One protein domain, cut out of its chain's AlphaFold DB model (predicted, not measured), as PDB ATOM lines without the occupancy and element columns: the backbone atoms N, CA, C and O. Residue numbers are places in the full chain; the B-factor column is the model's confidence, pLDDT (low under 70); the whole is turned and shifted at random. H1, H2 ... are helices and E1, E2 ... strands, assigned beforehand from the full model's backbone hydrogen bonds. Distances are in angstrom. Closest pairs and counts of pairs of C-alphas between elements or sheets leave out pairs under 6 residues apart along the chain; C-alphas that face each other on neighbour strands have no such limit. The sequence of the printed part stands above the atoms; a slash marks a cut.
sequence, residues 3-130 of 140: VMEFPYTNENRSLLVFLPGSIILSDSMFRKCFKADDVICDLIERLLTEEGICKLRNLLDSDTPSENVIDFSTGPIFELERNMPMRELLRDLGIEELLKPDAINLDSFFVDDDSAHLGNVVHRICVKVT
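AT A GLANCE: This is residues 3 to 130 of the 140 residues of the protein "Antithrombin-iii-like isoform 2 protein" of Lasius niger (UniProt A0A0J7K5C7). A long ribbon of two strands, E3 and E4, runs from a loose group made of the hairpin E1 and E2 with H1, H2 and H3 to a small head of H4 and H5 with a long loop. Contacts are few, and residues 61 to 69 and 108 to 113 stick out. The printed part has 128 residues with five named helices and four named strands, in the order E1 E2 H1 H2 H3 E3 H4 H5 E4; both two-stranded sheets are antiparallel, and the class is mixed. It is only just extended, close to loose, with a radius of gyration of the C-alphas of 21.3 A and spans of 64 by 40 by 31 A.

HOW THE PARTS SIT: E3, residues 78 to 85, and E4, residues 122 to 129, are antiparallel at 173 degrees, with N 80 and O 127 within hydrogen-bond range at 2.8 A. H4, residues 86 to 92, touches H5, residues 96 to 99; their closest C-alphas, of Leu 90 and Glu 96, are 5.4 A apart. E1, residues 3 to 7, and E2, residues 14 to 19, form an antiparallel hairpin, with N 4 and O 17 at 2.9 A; both are apart from E3 and E4. E2 and H2, residues 36 to 48, are near each other. H2, with residues 46 to 47 alone, and H3, residues 50 to 60, only just touch, with 3 pairs of C-alphas within 8 A, only at the corner by their link, about perpendicular at 84 degrees; the closest are Leu 47 and Ile 53, 5.2 A. H1, residues 21 to 24, touches no helix. In H2, H3 and H4 every O i to N i+4 pair is within hydrogen-bond range; H1 and H5 are too short for one.

IN THESE COORDINATES: E3 and E4 each measure 22.7 A, H2 18.7 A, E2 15.9 A and H3 15.3 A from first to last C-alpha. E1 begins at C-alpha 3 (30.306, -3.509, 101.059), and E4 ends at C-alpha 129 (36.384, -6.756, 85.385).

THE WHOLE: The C-alphas of Met 29 and Asp 112, the two farthest apart, are 66.9 A apart. The printed part has no cut; the links H1 to H2, H3 to E3 and H5 to E4 are long. The pLDDT is under 70 at residues 21 to 37, 63 to 75 and 113.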
ATOM      1  N   VAL A   3      30.250  -2.409 102.016       76.38
ATOM      2  CA  VAL A   3      30.306  -3.509 101.059       76.38
ATOM      3  C   VAL A   3      29.416  -3.126  99.895       76.38
ATOM      4  O   VAL A   3      28.383  -2.496 100.098       76.38
ATOM      5  N   MET A   4      29.863  -3.432  98.685       78.38
ATOM      6  CA  MET A   4      29.081  -3.271  97.467       78.38
ATOM      7  C   MET A   4      29.089  -4.586  96.712       78.38
ATOM      8  O   MET A   4      30.143  -5.205  96.572       78.38
ATOM      9  N   GLU A   5      27.933  -4.964  96.184       81.12
ATOM     10  CA  GLU A   5      27.776  -6.147  95.354       81.12
ATOM     11  C   GLU A   5      27.529  -5.762  93.888       81.12
ATOM     12  O   GLU A   5      26.748  -4.864  93.565       81.12
ATOM     13  N   PHE A   6      28.229  -6.442  92.984       80.81
ATOM     14  CA  PHE A   6      28.045  -6.344  91.541       80.81
ATOM     15  C   PHE A   6      27.794  -7.753  90.995       80.81
ATOM     16  O   PHE A   6      28.762  -8.482  90.739       80.81
ATOM     17  N   PRO A   7      26.531  -8.173  90.818       81.25
ATOM     18  CA  PRO A   7      26.227  -9.507  90.329       81.25
ATOM     19  C   PRO A   7      26.667  -9.659  88.877       81.25
ATOM     20  O   PRO A   7      26.753  -8.698  88.098       81.25
ATOM     21  N   TYR A   8      26.921 -10.896  88.484       81.19
ATOM     22  CA  TYR A   8      27.167 -11.232  87.099       81.19
ATOM     23  C   TYR A   8      25.868 -11.726  86.466       81.19
ATOM     24  O   TYR A   8      25.271 -12.701  86.908       81.19
ATOM     25  N   THR A   9      25.405 -11.025  85.426       80.50
ATOM     26  CA  THR A   9      24.180 -11.405  84.714       80.50
ATOM     27  C   THR A   9      24.298 -12.836  84.198       80.50
ATOM     28  O   THR A   9      25.265 -13.156  83.511       80.50
ATOM     29  N   ASN A  10      23.293 -13.665  84.494       78.50
ATOM     30  CA  ASN A  10      23.221 -15.084  84.125       78.50
ATOM     31  C   ASN A  10      24.306 -15.976  84.751       78.50
ATOM     32  O   ASN A  10      24.570 -17.064  84.242       78.50
ATOM     33  N   GLU A  11      24.930 -15.545  85.844       81.00
ATOM     34  CA  GLU A  11      25.939 -16.330  86.545       81.00
ATOM     35  C   GLU A  11      25.656 -16.334  88.051       81.00
ATOM     36  O   GLU A  11      25.261 -15.324  88.626       81.00
ATOM     37  N   ASN A  12      25.922 -17.459  88.717       85.38
ATOM     38  CA  ASN A  12      25.803 -17.573  90.175       85.38
ATOM     39  C   ASN A  12      27.057 -17.018  90.870       85.38
ATOM     40  O   ASN A  12      27.701 -17.711  91.657       85.38
ATOM     41  N   ARG A  13      27.466 -15.796  90.514       85.88
ATOM     42  CA  ARG A  13      28.599 -15.114  91.148       85.88
ATOM     43  C   ARG A  13      28.421 -13.602  91.145       85.88
ATOM     44  O   ARG A  13      27.858 -13.028  90.214       85.88
ATOM     45  N   SER A  14      29.019 -12.967  92.144       85.31
ATOM     46  CA  SER A  14      29.041 -11.517  92.312       85.31
ATOM     47  C   SER A  14      30.455 -11.043  92.632       85.31
ATOM     48  O   SER A  14      31.250 -11.768  93.230       85.31
ATOM     49  N   LEU A  15      30.784  -9.813  92.236       85.94
ATOM     50  CA  LEU A  15      31.961  -9.111  92.735       85.94
ATOM     51  C   LEU A  15      31.559  -8.338  93.991       85.94
ATOM     52  O   LEU A  15      30.701  -7.463  93.926       85.94
ATOM     53  N   LEU A  16      32.221  -8.641  95.103       85.81
ATOM     54  CA  LEU A  16      32.073  -7.923  96.362       85.81
ATOM     55  C   LEU A  16      33.248  -6.964  96.537       85.81
ATOM     56  O   LEU A  16      34.409  -7.363  96.438       85.81
ATOM     57  N   VAL A  17      32.949  -5.695  96.789       82.50
ATOM     58  CA  VAL A  17      33.953  -4.650  97.004       82.50
ATOM     59  C   VAL A  17      33.827  -4.133  98.428       82.50
ATOM     60  O   VAL A  17      32.798  -3.572  98.799       82.50
ATOM     61  N   PHE A  18      34.895  -4.300  99.206       80.31
ATOM     62  CA  PHE A  18      34.998  -3.828 100.582       80.31
ATOM     63  C   PHE A  18      35.729  -2.491 100.609       80.31
ATOM     64  O   PHE A  18      36.890  -2.394 100.214       80.31
ATOM     65  N   LEU A  19      35.049  -1.456 101.089       75.44
ATOM     66  CA  LEU A  19      35.592  -0.117 101.251       75.44
ATOM     67  C   LEU A  19      35.629   0.249 102.742       75.44
ATOM     68  O   LEU A  19      34.581   0.337 103.401       75.44
ATOM     69  N   PRO A  20      36.825   0.492 103.304       72.38
ATOM     70  CA  PRO A  20      36.959   1.139 104.601       72.38
ATOM     71  C   PRO A  20      36.170   2.456 104.647       72.38
ATOM     72  O   PRO A  20      36.247   3.273 103.731       72.38
ATOM     73  N   GLY A  21      35.412   2.685 105.727       64.06
ATOM     74  CA  GLY A  21      34.564   3.883 105.865       64.06
ATOM     75  C   GLY A  21      35.347   5.200 105.873       64.06
ATOM     76  O   GLY A  21      34.832   6.230 105.445       64.06
ATOM     77  N   SER A  22      36.624   5.159 106.265       63.56
ATOM     78  CA  SER A  22      37.551   6.294 106.198       63.56
ATOM     79  C   SER A  22      37.833   6.773 104.768       63.56
ATOM     80  O   SER A  22      38.140   7.947 104.578       63.56
ATOM     81  N   ILE A  23      37.688   5.909 103.756       60.09
ATOM     82  CA  ILE A  23      37.897   6.259 102.338       60.09
ATOM     83  C   ILE A  23      36.685   7.008 101.762       60.09
ATOM     84  O   ILE A  23      36.822   7.801 100.836       60.09
ATOM     85  N   ILE A  24      35.496   6.790 102.325       55.12
ATOM     86  CA  ILE A  24      34.232   7.352 101.826       55.12
ATOM     87  C   ILE A  24      33.978   8.770 102.355       55.12
ATOM     88  O   ILE A  24      33.359   9.578 101.671       55.12
ATOM     89  N   LEU A  25      34.498   9.096 103.542       49.97
ATOM     90  CA  LEU A  25      34.336  10.406 104.183       49.97
ATOM     91  C   LEU A  25      35.384  11.447 103.750       49.97
ATOM     92  O   LEU A  25      35.348  12.578 104.233       49.97
ATOM     93  N   SER A  26      36.321  11.102 102.857       46.25
ATOM     94  CA  SER A  26      37.314  12.069 102.391       46.25
ATOM     95  C   SER A  26      36.695  13.029 101.373       46.25
ATOM     96  O   SER A  26      36.806  12.833 100.161       46.25
ATOM     97  N   ASP A  27      36.108  14.113 101.879       46.75
ATOM     98  CA  ASP A  27      36.143  15.391 101.177       46.75
ATOM     99  C   ASP A  27      37.602  15.654 100.759       46.75
ATOM    100  O   ASP A  27      38.548  15.253 101.450       46.75
ATOM    101  N   SER A  28      37.786  16.253  99.593       46.81
ATOM    102  CA  SER A  28      39.021  16.338  98.793       46.81
ATOM    103  C   SER A  28      40.328  16.723  99.528       46.81
ATOM    104  O   SER A  28      41.412  16.539  98.972       46.81
ATOM    105  N   MET A  29      40.264  17.181 100.783       40.88
ATOM    106  CA  MET A  29      41.401  17.433 101.676       40.88
ATOM    107  C   MET A  29      42.016  16.194 102.358       40.88
ATOM    108  O   MET A  29      43.214  16.208 102.644       40.88
ATOM    109  N   PHE A  30      41.269  15.114 102.616       42.84
ATOM    110  CA  PHE A  30      41.756  14.011 103.473       42.84
ATOM    111  C   PHE A  30      42.553  12.916 102.745       42.84
ATOM    112  O   PHE A  30      43.172  12.071 103.393       42.84
ATOM    113  N   ARG A  31      42.643  12.970 101.406       44.22
ATOM    114  CA  ARG A  31      43.461  12.043 100.591       44.22
ATOM    115  C   ARG A  31      44.958  12.048 100.932       44.22
ATOM    116  O   ARG A  31      45.675  11.168 100.472       44.22
ATOM    117  N   LYS A  32      45.439  13.033 101.698       41.97
ATOM    118  CA  LYS A  32      46.857  13.178 102.062       41.97
ATOM    119  C   LYS A  32      47.262  12.529 103.390       41.97
ATOM    120  O   LYS A  32      48.460  12.445 103.630       41.97
ATOM    121  N   CYS A  33      46.324  12.118 104.250       46.47
ATOM    122  CA  CYS A  33      46.664  11.806 105.647       46.47
ATOM    123  C   CYS A  33      46.720  10.311 105.992       46.47
ATOM    124  O   CYS A  33      47.359   9.951 106.974       46.47
ATOM    125  N   PHE A  34      46.102   9.442 105.191       46.03
ATOM    126  CA  PHE A  34      46.177   7.997 105.400       46.03
ATOM    127  C   PHE A  34      47.184   7.405 104.422       46.03
ATOM    128  O   PHE A  34      47.020   7.543 103.207       46.03
ATOM    129  N   LYS A  35      48.213   6.716 104.927       57.09
ATOM    130  CA  LYS A  35      48.871   5.707 104.098       57.09
ATOM    131  C   LYS A  35      47.794   4.666 103.827       57.09
ATOM    132  O   LYS A  35      47.266   4.078 104.765       57.09
ATOM    133  N   ALA A  36      47.397   4.518 102.566       60.00
ATOM    134  CA  ALA A  36      46.343   3.581 102.180       60.00
ATOM    135  C   ALA A  36      46.614   2.163 102.722       60.00
ATOM    136  O   ALA A  36      45.674   1.447 103.055       60.00
ATOM    137  N   ASP A  37      47.896   1.827 102.879       66.06
ATOM    138  CA  ASP A  37      48.385   0.574 103.442       66.06
ATOM    139  C   ASP A  37      47.910   0.351 104.887       66.06
ATOM    140  O   ASP A  37      47.368  -0.711 105.170       66.06
ATOM    141  N   ASP A  38      48.001   1.352 105.772       76.19
ATOM    142  CA  ASP A  38      47.642   1.207 107.195       76.19
ATOM    143  C   ASP A  38      46.146   0.878 107.352       76.19
ATOM    144  O   ASP A  38      45.763  -0.035 108.077       76.19
ATOM    145  N   VAL A  39      45.286   1.546 106.577       78.50
ATOM    146  CA  VAL A  39      43.827   1.337 106.621       78.50
ATOM    147  C   VAL A  39      43.428  -0.046 106.090       78.50
ATOM    148  O   VAL A  39      42.453  -0.640 106.558       78.50
ATOM    149  N   ILE A  40      44.143  -0.550 105.080       80.69
ATOM    150  CA  ILE A  40      43.906  -1.889 104.532       80.69
ATOM    151  C   ILE A  40      44.417  -2.949 105.512       80.69
ATOM    152  O   ILE A  40      43.701  -3.922 105.751       80.69
ATOM    153  N   CYS A  41      45.592  -2.750 106.113       83.38
ATOM    154  CA  CYS A  41      46.135  -3.626 107.150       83.38
ATOM    155  C   CYS A  41      45.184  -3.728 108.348       83.38
ATOM    156  O   CYS A  41      44.808  -4.839 108.708       83.38
ATOM    157  N   ASP A  42      44.686  -2.604 108.872       84.62
ATOM    158  CA  ASP A  42      43.710  -2.582 109.973       84.62
ATOM    159  C   ASP A  42      42.442  -3.383 109.635       84.62
ATOM    160  O   ASP A  42      41.872  -4.097 110.468       84.62
ATOM    161  N   LEU A  43      41.965  -3.266 108.389       84.31
ATOM    162  CA  LEU A  43      40.816  -4.035 107.927       84.31
ATOM    163  C   LEU A  43      41.133  -5.534 107.895       84.31
ATOM    164  O   LEU A  43      40.308  -6.320 108.363       84.31
ATOM    165  N   ILE A  44      42.290  -5.921 107.356       88.00
ATOM    166  CA  ILE A  44      42.739  -7.316 107.301       88.00
ATOM    167  C   ILE A  44      42.842  -7.882 108.717       88.00
ATOM    168  O   ILE A  44      42.222  -8.906 108.993       88.00
ATOM    169  N   GLU A  45      43.536  -7.201 109.627       90.38
ATOM    170  CA  GLU A  45      43.694  -7.625 111.021       90.38
ATOM    171  C   GLU A  45      42.345  -7.846 111.699       90.38
ATOM    172  O   GLU A  45      42.116  -8.880 112.330       90.38
ATOM    173  N   ARG A  46      41.396  -6.926 111.505       88.44
ATOM    174  CA  ARG A  46      40.048  -7.090 112.048       88.44
ATOM    175  C   ARG A  46      39.332  -8.300 111.451       88.44
ATOM    176  O   ARG A  46      38.645  -9.004 112.187       88.44
ATOM    177  N   LEU A  47      39.465  -8.551 110.147       88.88
ATOM    178  CA  LEU A  47      38.850  -9.704 109.477       88.88
ATOM    179  C   LEU A  47      39.488 -11.046 109.865       88.88
ATOM    180  O   LEU A  47      38.828 -12.073 109.728       88.88
ATOM    181  N   LEU A  48      40.723 -11.047 110.376       91.38
ATOM    182  CA  LEU A  48      41.376 -12.243 110.922       91.38
ATOM    183  C   LEU A  48      40.826 -12.654 112.298       91.38
ATOM    184  O   LEU A  48      41.051 -13.781 112.733       91.38
ATOM    185  N   THR A  49      40.092 -11.774 112.986       94.75
ATOM    186  CA  THR A  49      39.432 -12.109 114.257       94.75
ATOM    187  C   THR A  49      38.146 -12.908 114.033       94.75
ATOM    188  O   THR A  49      37.440 -12.700 113.044       94.75
ATOM    189  N   GLU A  50      37.786 -13.774 114.988       94.75
ATOM    190  CA  GLU A  50      36.528 -14.537 114.946       94.75
ATOM    191  C   GLU A  50      35.299 -13.620 114.860       94.75
ATOM    192  O   GLU A  50      34.383 -13.856 114.073       94.75
ATOM    193  N   GLU A  51      35.300 -12.523 115.620       93.25
ATOM    194  CA  GLU A  51      34.230 -11.530 115.580       93.25
ATOM    195  C   GLU A  51      34.121 -10.877 114.194       93.25
ATOM    196  O   GLU A  51      33.024 -10.751 113.644       93.25
ATOM    197  N   GLY A  52      35.254 -10.472 113.614       88.44
ATOM    198  CA  GLY A  52      35.304  -9.824 112.307       88.44
ATOM    199  C   GLY A  52      34.836 -10.735 111.177       88.44
ATOM    200  O   GLY A  52      34.008 -10.315 110.365       88.44
ATOM    201  N   ILE A  53      35.304 -11.988 111.142       89.94
ATOM    202  CA  ILE A  53      34.890 -12.948 110.112       89.94
ATOM    203  C   ILE A  53      33.429 -13.376 110.281       89.94
ATOM    204  O   ILE A  53      32.723 -13.507 109.282       89.94
ATOM    205  N   CYS A  54      32.933 -13.532 111.514       91.12
ATOM    206  CA  CYS A  54      31.519 -13.821 111.767       91.12
ATOM    207  C   CYS A  54      30.621 -12.668 111.309       91.12
ATOM    208  O   CYS A  54      29.621 -12.901 110.635       91.12
ATOM    209  N   LYS A  55      31.003 -11.418 111.602       86.25
ATOM    210  CA  LYS A  55      30.301 -10.229 111.093       86.25
ATOM    211  C   LYS A  55      30.280 -10.195 109.569       86.25
ATOM    212  O   LYS A  55      29.241  -9.891 108.995       86.25
ATOM    213  N   LEU A  56      31.401 -10.523 108.924       84.94
ATOM    214  CA  LEU A  56      31.470 -10.602 107.469       84.94
ATOM    215  C   LEU A  56      30.537 -11.687 106.918       84.94
ATOM    216  O   LEU A  56      29.773 -11.401 106.008       84.94
ATOM    217  N   ARG A  57      30.551 -12.904 107.472       87.56
ATOM    218  CA  ARG A  57      29.665 -13.997 107.028       87.56
ATOM    219  C   ARG A  57      28.194 -13.624 107.159       87.56
ATOM    220  O   ARG A  57      27.480 -13.663 106.170       87.56
ATOM    221  N   ASN A  58      27.789 -13.133 108.329       85.94
ATOM    222  CA  ASN A  58      26.416 -12.688 108.566       85.94
ATOM    223  C   ASN A  58      25.983 -11.587 107.586       85.94
ATOM    224  O   ASN A  58      24.825 -11.541 107.191       85.94
ATOM    225  N   LEU A  59      26.908 -10.699 107.205       78.38
ATOM    226  CA  LEU A  59      26.657  -9.651 106.219       78.38
ATOM    227  C   LEU A  59      26.487 -10.210 104.800       78.38
ATOM    228  O   LEU A  59      25.665  -9.702 104.046       78.38
ATOM    229  N   LEU A  60      27.271 -11.223 104.428       80.62
ATOM    230  CA  LEU A  60      27.168 -11.878 103.121       80.62
ATOM    231  C   LEU A  60      25.935 -12.784 103.014       80.62
ATOM    232  O   LEU A  60      25.421 -12.958 101.917       80.62
ATOM    233  N   ASP A  61      25.458 -13.312 104.141       83.31
ATOM    234  CA  ASP A  61      24.267 -14.164 104.213       83.31
ATOM    235  C   ASP A  61      22.955 -13.360 104.329       83.31
ATOM    236  O   ASP A  61      21.868 -13.932 104.249       83.31
ATOM    237  N   SER A  62      23.015 -12.042 104.557       73.19
ATOM    238  CA  SER A  62      21.812 -11.225 104.742       73.19
ATOM    239  C   SER A  62      21.193 -10.788 103.410       73.19
ATOM    240  O   SER A  62      21.786 -10.000 102.678       73.19
ATOM    241  N   ASP A  63      19.948 -11.197 103.157       65.00
ATOM    242  CA  ASP A  63      19.159 -10.782 101.982       65.00
ATOM    243  C   ASP A  63      18.558  -9.363 102.099       65.00
ATOM    244  O   ASP A  63      17.810  -8.920 101.229       65.00
ATOM    245  N   THR A  64      18.815  -8.639 103.194       57.62
ATOM    246  CA  THR A  64      18.183  -7.339 103.466       57.62
ATOM    247  C   THR A  64      18.925  -6.179 102.793       57.62
ATOM    248  O   THR A  64      20.019  -5.819 103.239       57.62
ATOM    249  N   PRO A  65      18.337  -5.522 101.773       54.31
ATOM    250  CA  PRO A  65      18.904  -4.306 101.211       54.31
ATOM    251  C   PRO A  65      18.819  -3.144 102.210       54.31
ATOM    252  O   PRO A  65      17.872  -3.011 102.978       54.31
ATOM    253  N   SER A  66      19.824  -2.276 102.175       54.66
ATOM    254  CA  SER A  66      19.963  -1.105 103.046       54.66
ATOM    255  C   SER A  66      19.426   0.180 102.430       54.66
ATOM    256  O   SER A  66      19.577   0.409 101.229       54.66
ATOM    257  N   GLU A  67      18.893   1.061 103.277       48.25
ATOM    258  CA  GLU A  67      18.250   2.326 102.900       48.25
ATOM    259  C   GLU A  67      19.231   3.472 102.554       48.25
ATOM    260  O   GLU A  67      18.849   4.410 101.854       48.25
ATOM    261  N   ASN A  68      20.509   3.410 102.959       51.31
ATOM    262  CA  ASN A  68      21.459   4.524 102.787       51.31
ATOM    263  C   ASN A  68      22.344   4.366 101.540       51.31
ATOM    264  O   ASN A  68      23.360   3.671 101.545       51.31
ATOM    265  N   VAL A  69      21.950   5.037 100.455       50.59
ATOM    266  CA  VAL A  69      22.593   4.973  99.135       50.59
ATOM    267  C   VAL A  69      23.808   5.888  99.035       50.59
ATOM    268  O   VAL A  69      23.658   7.105  99.046       50.59
ATOM    269  N   ILE A  70      24.997   5.321  98.826       54.34
ATOM    270  CA  ILE A  70      26.097   6.067  98.205       54.34
ATOM    271  C   ILE A  70      26.084   5.700  96.721       54.34
ATOM    272  O   ILE A  70      26.270   4.537  96.363       54.34
ATOM    273  N   ASP A  71      25.777   6.673  95.864       52.78
ATOM    274  CA  ASP A  71      25.582   6.451  94.430       52.78
ATOM    275  C   ASP A  71      26.924   6.312  93.695       52.78
ATOM    276  O   ASP A  71      27.458   7.255  93.109       52.78
ATOM    277  N   PHE A  72      27.503   5.113  93.740       58.28
ATOM    278  CA  PHE A  72      28.592   4.744  92.842       58.28
ATOM    279  C   PHE A  72      28.006   4.266  91.514       58.28
ATOM    280  O   PHE A  72      27.885   3.075  91.262       58.28
ATOM    281  N   SER A  73      27.659   5.194  90.626       56.97
ATOM    282  CA  SER A  73      27.003   4.893  89.341       56.97
ATOM    283  C   SER A  73      27.754   3.916  88.409       56.97
ATOM    284  O   SER A  73      27.200   3.487  87.396       56.97
ATOM    285  N   THR A  74      29.012   3.553  88.694       65.00
ATOM    286  CA  THR A  74      29.807   2.613  87.887       65.00
ATOM    287  C   THR A  74      30.713   1.741  88.764       65.00
ATOM    288  O   THR A  74      31.436   2.257  89.615       65.00
ATOM    289  N   GLY A  75      30.703   0.421  88.534       69.06
ATOM    290  CA  GLY A  75      31.621  -0.512  89.197       69.06
ATOM    291  C   GLY A  75      33.082  -0.371  88.759       69.06
ATOM    292  O   GLY A  75      33.356   0.229  87.716       69.06
ATOM    293  N   PRO A  76      34.036  -0.922  89.532       80.06
ATOM    294  CA  PRO A  76      35.451  -0.821  89.200       80.06
ATOM    295  C   PRO A  76      35.749  -1.549  87.883       80.06
ATOM    296  O   PRO A  76      35.232  -2.635  87.631       80.06
ATOM    297  N   ILE A  77      36.600  -0.954  87.048       85.19
ATOM    298  CA  ILE A  77      37.099  -1.559  85.810       85.19
ATOM    299  C   ILE A  77      38.585  -1.813  86.014       85.19
ATOM    300  O   ILE A  77      39.344  -0.868  86.226       85.19
ATOM    301  N   PHE A  78      38.996  -3.074  85.975       88.31
ATOM    302  CA  PHE A  78      40.396  -3.440  86.147       88.31
ATOM    303  C   PHE A  78      40.704  -4.792  85.514       88.31
ATOM    304  O   PHE A  78      39.826  -5.626  85.301       88.31
ATOM    305  N   GLU A  79      41.984  -5.006  85.246       92.00
ATOM    306  CA  GLU A  79      42.534  -6.280  84.811       92.00
ATOM    307  C   GLU A  79      43.762  -6.574  85.670       92.00
ATOM    308  O   GLU A  79      44.589  -5.694  85.911       92.00
ATOM    309  N   LEU A  80      43.838  -7.791  86.194       91.56
ATOM    310  CA  LEU A  80      44.890  -8.247  87.086       91.56
ATOM    311  C   LEU A  80      45.353  -9.622  86.624       91.56
ATOM    312  O   LEU A  80      44.564 -10.562  86.589       91.56
ATOM    313  N   GLU A  81      46.646  -9.748  86.352       94.88
ATOM    314  CA  GLU A  81      47.312 -11.036  86.196       94.88
ATOM    315  C   GLU A  81      48.398 -11.163  87.265       94.88
ATOM    316  O   GLU A  81      49.244 -10.277  87.425       94.88
ATOM    317  N   ARG A  82      48.357 -12.251  88.037       93.06
ATOM    318  CA  ARG A  82      49.338 -12.548  89.081       93.06
ATOM    319  C   ARG A  82      49.731 -14.013  89.041       93.06
ATOM    320  O   ARG A  82      48.880 -14.897  89.060       93.06
ATOM    321  N   ASN A  83      51.036 -14.245  89.044       92.88
ATOM    322  CA  ASN A  83      51.624 -15.551  89.290       92.88
ATOM    323  C   ASN A  83      52.005 -15.621  90.766       92.88
ATOM    324  O   ASN A  83      52.730 -14.752  91.248       92.88
ATOM    325  N   MET A  84      51.527 -16.644  91.464       89.94
ATOM    326  CA  MET A  84      51.888 -16.928  92.849       89.94
ATOM    327  C   MET A  84      52.695 -18.228  92.890       89.94
ATOM    328  O   MET A  84      52.128 -19.304  92.670       89.94
ATOM    329  N   PRO A  85      54.016 -18.164  93.122       91.62
ATOM    330  CA  PRO A  85      54.817 -19.349  93.388       91.62
ATOM    331  C   PRO A  85      54.322 -20.024  94.669       91.62
ATOM    332  O   PRO A  85      54.364 -19.439  95.748       91.62
ATOM    333  N   MET A  86      53.860 -21.270  94.571       91.44
ATOM    334  CA  MET A  86      53.322 -21.984  95.734       91.44
ATOM    335  C   MET A  86      54.405 -22.308  96.759       91.44
ATOM    336  O   MET A  86      54.106 -22.430  97.937       91.44
ATOM    337  N   ARG A  87      55.672 -22.383  96.344       91.19
ATOM    338  CA  ARG A  87      56.795 -22.654  97.247       91.19
ATOM    339  C   ARG A  87      56.868 -21.676  98.425       91.19
ATOM    340  O   ARG A  87      57.080 -22.118  99.546       91.19
ATOM    341  N   GLU A  88      56.753 -20.377  98.164       89.38
ATOM    342  CA  GLU A  88      56.848 -19.339  99.203       89.38
ATOM    343  C   GLU A  88      55.621 -19.391 100.114       89.38
ATOM    344  O   GLU A  88      55.760 -19.510 101.325       89.38
ATOM    345  N   LEU A  89      54.429 -19.477  99.518       89.88
ATOM    346  CA  LEU A  89      53.175 -19.591 100.257       89.88
ATOM    347  C   LEU A  89      53.143 -20.809 101.193       89.88
ATOM    348  O   LEU A  89      52.736 -20.691 102.342       89.88
ATOM    349  N   LEU A  90      53.569 -21.984 100.723       92.06
ATOM    350  CA  LEU A  90      53.577 -23.206 101.532       92.06
ATOM    351  C   LEU A  90      54.556 -23.109 102.711       92.06
ATOM    352  O   LEU A  90      54.290 -23.684 103.764       92.06
ATOM    353  N   ARG A  91      55.656 -22.356 102.564       91.25
ATOM    354  CA  ARG A  91      56.570 -22.055 103.676       91.25
ATOM    355  C   ARG A  91      55.927 -21.121 104.691       91.25
ATOM    356  O   ARG A  91      55.961 -21.422 105.878       91.25
ATOM    357  N   ASP A  92      55.294 -20.048 104.227       91.19
ATOM    358  CA  ASP A  92      54.632 -19.070 105.099       91.19
ATOM    359  C   ASP A  92      53.436 -19.677 105.853       91.19
ATOM    360  O   ASP A  92      53.136 -19.280 106.978       91.19
ATOM    361  N   LEU A  93      52.778 -20.681 105.262       91.56
ATOM    362  CA  LEU A  93      51.711 -21.466 105.890       91.56
ATOM    363  C   LEU A  93      52.221 -22.589 106.813       91.56
ATOM    364  O   LEU A  93      51.405 -23.272 107.429       91.56
ATOM    365  N   GLY A  94      53.538 -22.802 106.910       92.25
ATOM    366  CA  GLY A  94      54.130 -23.831 107.768       92.25
ATOM    367  C   GLY A  94      53.892 -25.269 107.296       92.25
ATOM    368  O   GLY A  94      53.846 -26.171 108.123       92.25
ATOM    369  N   ILE A  95      53.715 -25.478 105.988       91.75
ATOM    370  CA  ILE A  95      53.495 -26.790 105.346       91.75
ATOM    371  C   ILE A  95      54.583 -27.087 104.307       91.75
ATOM    372  O   ILE A  95      54.342 -27.613 103.216       91.75
ATOM    373  N   GLU A  96      55.814 -26.692 104.626       91.69
ATOM    374  CA  GLU A  96      56.971 -26.822 103.744       91.69
ATOM    375  C   GLU A  96      57.453 -28.265 103.554       91.69
ATOM    376  O   GLU A  96      58.247 -28.530 102.652       91.69
ATOM    377  N   GLU A  97      56.974 -29.205 104.364       91.25
ATOM    378  CA  GLU A  97      57.238 -30.636 104.238       91.25
ATOM    379  C   GLU A  97      56.756 -31.167 102.886       91.25
ATOM    380  O   GLU A  97      57.424 -32.007 102.291       91.25
ATOM    381  N   LEU A  98      55.684 -30.596 102.322       89.38
ATOM    382  CA  LEU A  98      55.214 -30.933 100.972       89.38
ATOM    383  C   LEU A  98      56.266 -30.655  99.891       89.38
ATOM    384  O   LEU A  98      56.209 -31.241  98.814       89.38
ATOM    385  N   LEU A  99      57.216 -29.754 100.152       89.44
ATOM    386  CA  LEU A  99      58.264 -29.353  99.212       89.44
ATOM    387  C   LEU A  99      59.545 -30.182  99.348       89.44
ATOM    388  O   LEU A  99      60.477 -29.971  98.565       89.44
ATOM    389  N   LYS A 100      59.640 -31.037 100.369       88.38
ATOM    390  CA  LYS A 100      60.841 -31.808 100.689       88.38
ATOM    391  C   LYS A 100      60.622 -33.270 100.290       88.38
ATOM    392  O   LYS A 100      59.570 -33.820 100.611       88.38
ATOM    393  N   PRO A 101      61.599 -33.912  99.630       86.44
ATOM    394  CA  PRO A 101      61.554 -35.357  99.442       86.44
ATOM    395  C   PRO A 101      61.511 -36.049 100.809       86.44
ATOM    396  O   PRO A 101      62.118 -35.561 101.765       86.44
ATOM    397  N   ASP A 102      60.770 -37.153 100.894       84.38
ATOM    398  CA  ASP A 102      60.695 -38.043 102.065       84.38
ATOM    399  C   ASP A 102      60.137 -37.424 103.363       84.38
ATOM    400  O   ASP A 102      60.127 -38.074 104.408       84.38
ATOM    401  N   ALA A 103      59.655 -36.178 103.336       87.50
ATOM    402  CA  ALA A 103      59.088 -35.524 104.519       87.50
ATOM    403  C   ALA A 103      57.606 -35.867 104.744       87.50
ATOM    404  O   ALA A 103      57.124 -35.823 105.876       87.50
ATOM    405  N   ILE A 104      56.888 -36.215 103.674       85.50
ATOM    406  CA  ILE A 104      55.505 -36.698 103.702       85.50
ATOM    407  C   ILE A 104      55.438 -37.950 102.835       85.50
ATOM    408  O   ILE A 104      55.929 -37.945 101.710       85.50
ATOM    409  N   ASN A 105      54.800 -39.004 103.346       84.31
ATOM    410  CA  ASN A 105      54.517 -40.192 102.552       84.31
ATOM    411  C   ASN A 105      53.421 -39.862 101.525       84.31
ATOM    412  O   ASN A 105      52.272 -39.592 101.893       84.31
ATOM    413  N   LEU A 106      53.797 -39.869 100.247       82.88
ATOM    414  CA  LEU A 106      52.893 -39.689  99.110       82.88
ATOM    415  C   LEU A 106      52.731 -40.987  98.301       82.88
ATOM    416  O   LEU A 106      52.100 -40.970  97.247       82.88
ATOM    417  N   ASP A 107      53.235 -42.109  98.808       80.12
ATOM    418  CA  ASP A 107      53.353 -43.392  98.105       80.12
ATOM    419  C   ASP A 107      51.973 -43.933  97.717       80.12
ATOM    420  O   ASP A 107      51.794 -44.524  96.663       80.12
ATOM    421  N   SER A 108      50.938 -43.627  98.511       81.56
ATOM    422  CA  SER A 108      49.547 -43.985  98.186       81.56
ATOM    423  C   SER A 108      49.018 -43.394  96.866       81.56
ATOM    424  O   SER A 108      47.991 -43.857  96.365       81.56
ATOM    425  N   PHE A 109      49.691 -42.386  96.298       80.81
ATOM    426  CA  PHE A 109      49.340 -41.786  95.008       80.81
ATOM    427  C   PHE A 109      50.079 -42.411  93.817       80.81
ATOM    428  O   PHE A 109      49.686 -42.155  92.674       80.81
ATOM    429  N   PHE A 110      51.121 -43.211  94.052       80.81
ATOM    430  CA  PHE A 110      52.001 -43.736  93.011       80.81
ATOM    431  C   PHE A 110      52.107 -45.264  93.094       80.81
ATOM    432  O   PHE A 110      51.851 -45.879  94.120       80.81
ATOM    433  N   VAL A 111      52.393 -45.901  91.956       77.56
ATOM    434  CA  VAL A 111      52.529 -47.369  91.878       77.56
ATOM    435  C   VAL A 111      53.937 -47.815  92.290       77.56
ATOM    436  O   VAL A 111      54.109 -48.943  92.744       77.56
ATOM    437  N   ASP A 112      54.913 -46.920  92.150       75.88
ATOM    438  CA  ASP A 112      56.319 -47.149  92.458       75.88
ATOM    439  C   ASP A 112      56.695 -46.476  93.786       75.88
ATOM    440  O   ASP A 112      56.171 -45.414  94.120       75.88
ATOM    441  N   ASP A 113      57.635 -47.085  94.513       68.12
ATOM    442  CA  ASP A 113      58.129 -46.672  95.843       68.12
ATOM    443  C   ASP A 113      59.124 -45.486  95.772       68.12
ATOM    444  O   ASP A 113      60.019 -45.332  96.605       68.12
ATOM    445  N   ASP A 114      59.018 -44.668  94.723       73.75
ATOM    446  CA  ASP A 114      59.892 -43.519  94.502       73.75
ATOM    447  C   ASP A 114      59.471 -42.345  95.391       73.75
ATOM    448  O   ASP A 114      58.289 -42.005  95.498       73.75
ATOM    449  N   SER A 115      60.452 -41.652  95.974       78.50
ATOM    450  CA  SER A 115      60.170 -40.507  96.833       78.50
ATOM    451  C   SER A 115      59.584 -39.331  96.050       78.50
ATOM    452  O   SER A 115      60.260 -38.597  95.322       78.50
ATOM    453  N   ALA A 116      58.280 -39.126  96.216       83.25
ATOM    454  CA  ALA A 116      57.559 -38.025  95.602       83.25
ATOM    455  C   ALA A 116      57.503 -36.810  96.536       83.25
ATOM    456  O   ALA A 116      57.354 -36.917  97.750       83.25
ATOM    457  N   HIS A 117      57.585 -35.619  95.951       87.75
ATOM    458  CA  HIS A 117      57.332 -34.357  96.640       87.75
ATOM    459  C   HIS A 117      56.755 -33.339  95.660       87.75
ATOM    460  O   HIS A 117      56.838 -33.496  94.437       87.75
ATOM    461  N   LEU A 118      56.167 -32.270  96.191       88.31
ATOM    462  CA  LEU A 118      55.641 -31.197  95.368       88.31
ATOM    463  C   LEU A 118      56.796 -30.449  94.693       88.31
ATOM    464  O   LEU A 118      57.604 -29.777  95.339       88.31
ATOM    465  N   GLY A 119      56.843 -30.562  93.367       86.06
ATOM    466  CA  GLY A 119      57.783 -29.834  92.526       86.06
ATOM    467  C   GLY A 119      57.482 -28.332  92.453       86.06
ATOM    468  O   GLY A 119      56.842 -27.731  93.317       86.06
ATOM    469  N   ASN A 120      57.951 -27.677  91.391       88.31
ATOM    470  CA  ASN A 120      57.701 -26.250  91.221       88.31
ATOM    471  C   ASN A 120      56.265 -26.002  90.736       88.31
ATOM    472  O   ASN A 120      55.955 -26.233  89.568       88.31
ATOM    473  N   VAL A 121      55.402 -25.512  91.625       90.62
ATOM    474  CA  VAL A 121      54.009 -25.179  91.305       90.62
ATOM    475  C   VAL A 121      53.811 -23.671  91.336       90.62
ATOM    476  O   VAL A 121      54.223 -22.985  92.272       90.62
ATOM    477  N   VAL A 122      53.145 -23.157  90.306       93.00
ATOM    478  CA  VAL A 122      52.756 -21.751  90.196       93.00
ATOM    479  C   VAL A 122      51.250 -21.691  90.001       93.00
ATOM    480  O   VAL A 122      50.720 -22.266  89.051       93.00
ATOM    481  N   HIS A 123      50.562 -20.976  90.887       91.94
ATOM    482  CA  HIS A 123      49.152 -20.662  90.709       91.94
ATOM    483  C   HIS A 123      49.027 -19.330  89.968       91.94
ATOM    484  O   HIS A 123      49.512 -18.303  90.446       91.94
ATOM    485  N   ARG A 124      48.397 -19.338  88.792       94.25
ATOM    486  CA  ARG A 124      48.164 -18.127  87.999       94.25
ATOM    487  C   ARG A 124      46.720 -17.672  88.136       94.25
ATOM    488  O   ARG A 124      45.802 -18.417  87.807       94.25
ATOM    489  N   ILE A 125      46.550 -16.423  88.545       93.12
ATOM    490  CA  ILE A 125      45.260 -15.752  88.677       93.12
ATOM    491  C   ILE A 125      45.166 -14.694  87.581       93.12
ATOM    492  O   ILE A 125      46.047 -13.845  87.462       93.12
ATOM    493  N   CYS A 126      44.090 -14.739  86.797       95.00
ATOM    494  CA  CYS A 126      43.738 -13.714  85.820       95.00
ATOM    495  C   CYS A 126      42.305 -13.254  86.099       95.00
ATOM    496  O   CYS A 126      41.371 -14.056  86.069       95.00
ATOM    497  N   VAL A 127      42.136 -11.970  86.399       90.19
ATOM    498  CA  VAL A 127      40.841 -11.350  86.684       90.19
ATOM    499  C   VAL A 127      40.671 -10.167  85.754       90.19
ATOM    500  O   VAL A 127      41.499  -9.263  85.740       90.19
ATOM    501  N   LYS A 128      39.569 -10.149  85.008       91.75
ATOM    502  CA  LYS A 128      39.188  -9.026  84.155       91.75
ATOM    503  C   LYS A 128      37.779  -8.590  84.513       91.75
ATOM    504  O   LYS A 128      36.817  -9.321  84.283       91.75
ATOM    505  N   VAL A 129      37.660  -7.389  85.064       85.56
ATOM    506  CA  VAL A 129      36.384  -6.756  85.385       85.56
ATOM    507  C   VAL A 129      36.127  -5.652  84.373       85.56
ATOM    508  O   VAL A 129      36.837  -4.651  84.303       85.56
ATOM    509  N   THR A 130      35.099  -5.855  83.559       84.38
ATOM    510  CA  THR A 130      34.580  -4.859  82.620       84.38
ATOM    511  C   THR A 130      33.495  -4.013  83.279       84.38
ATOM    512  O   THR A 130      33.008  -4.352  84.358       84.38
TER     513      THR A 130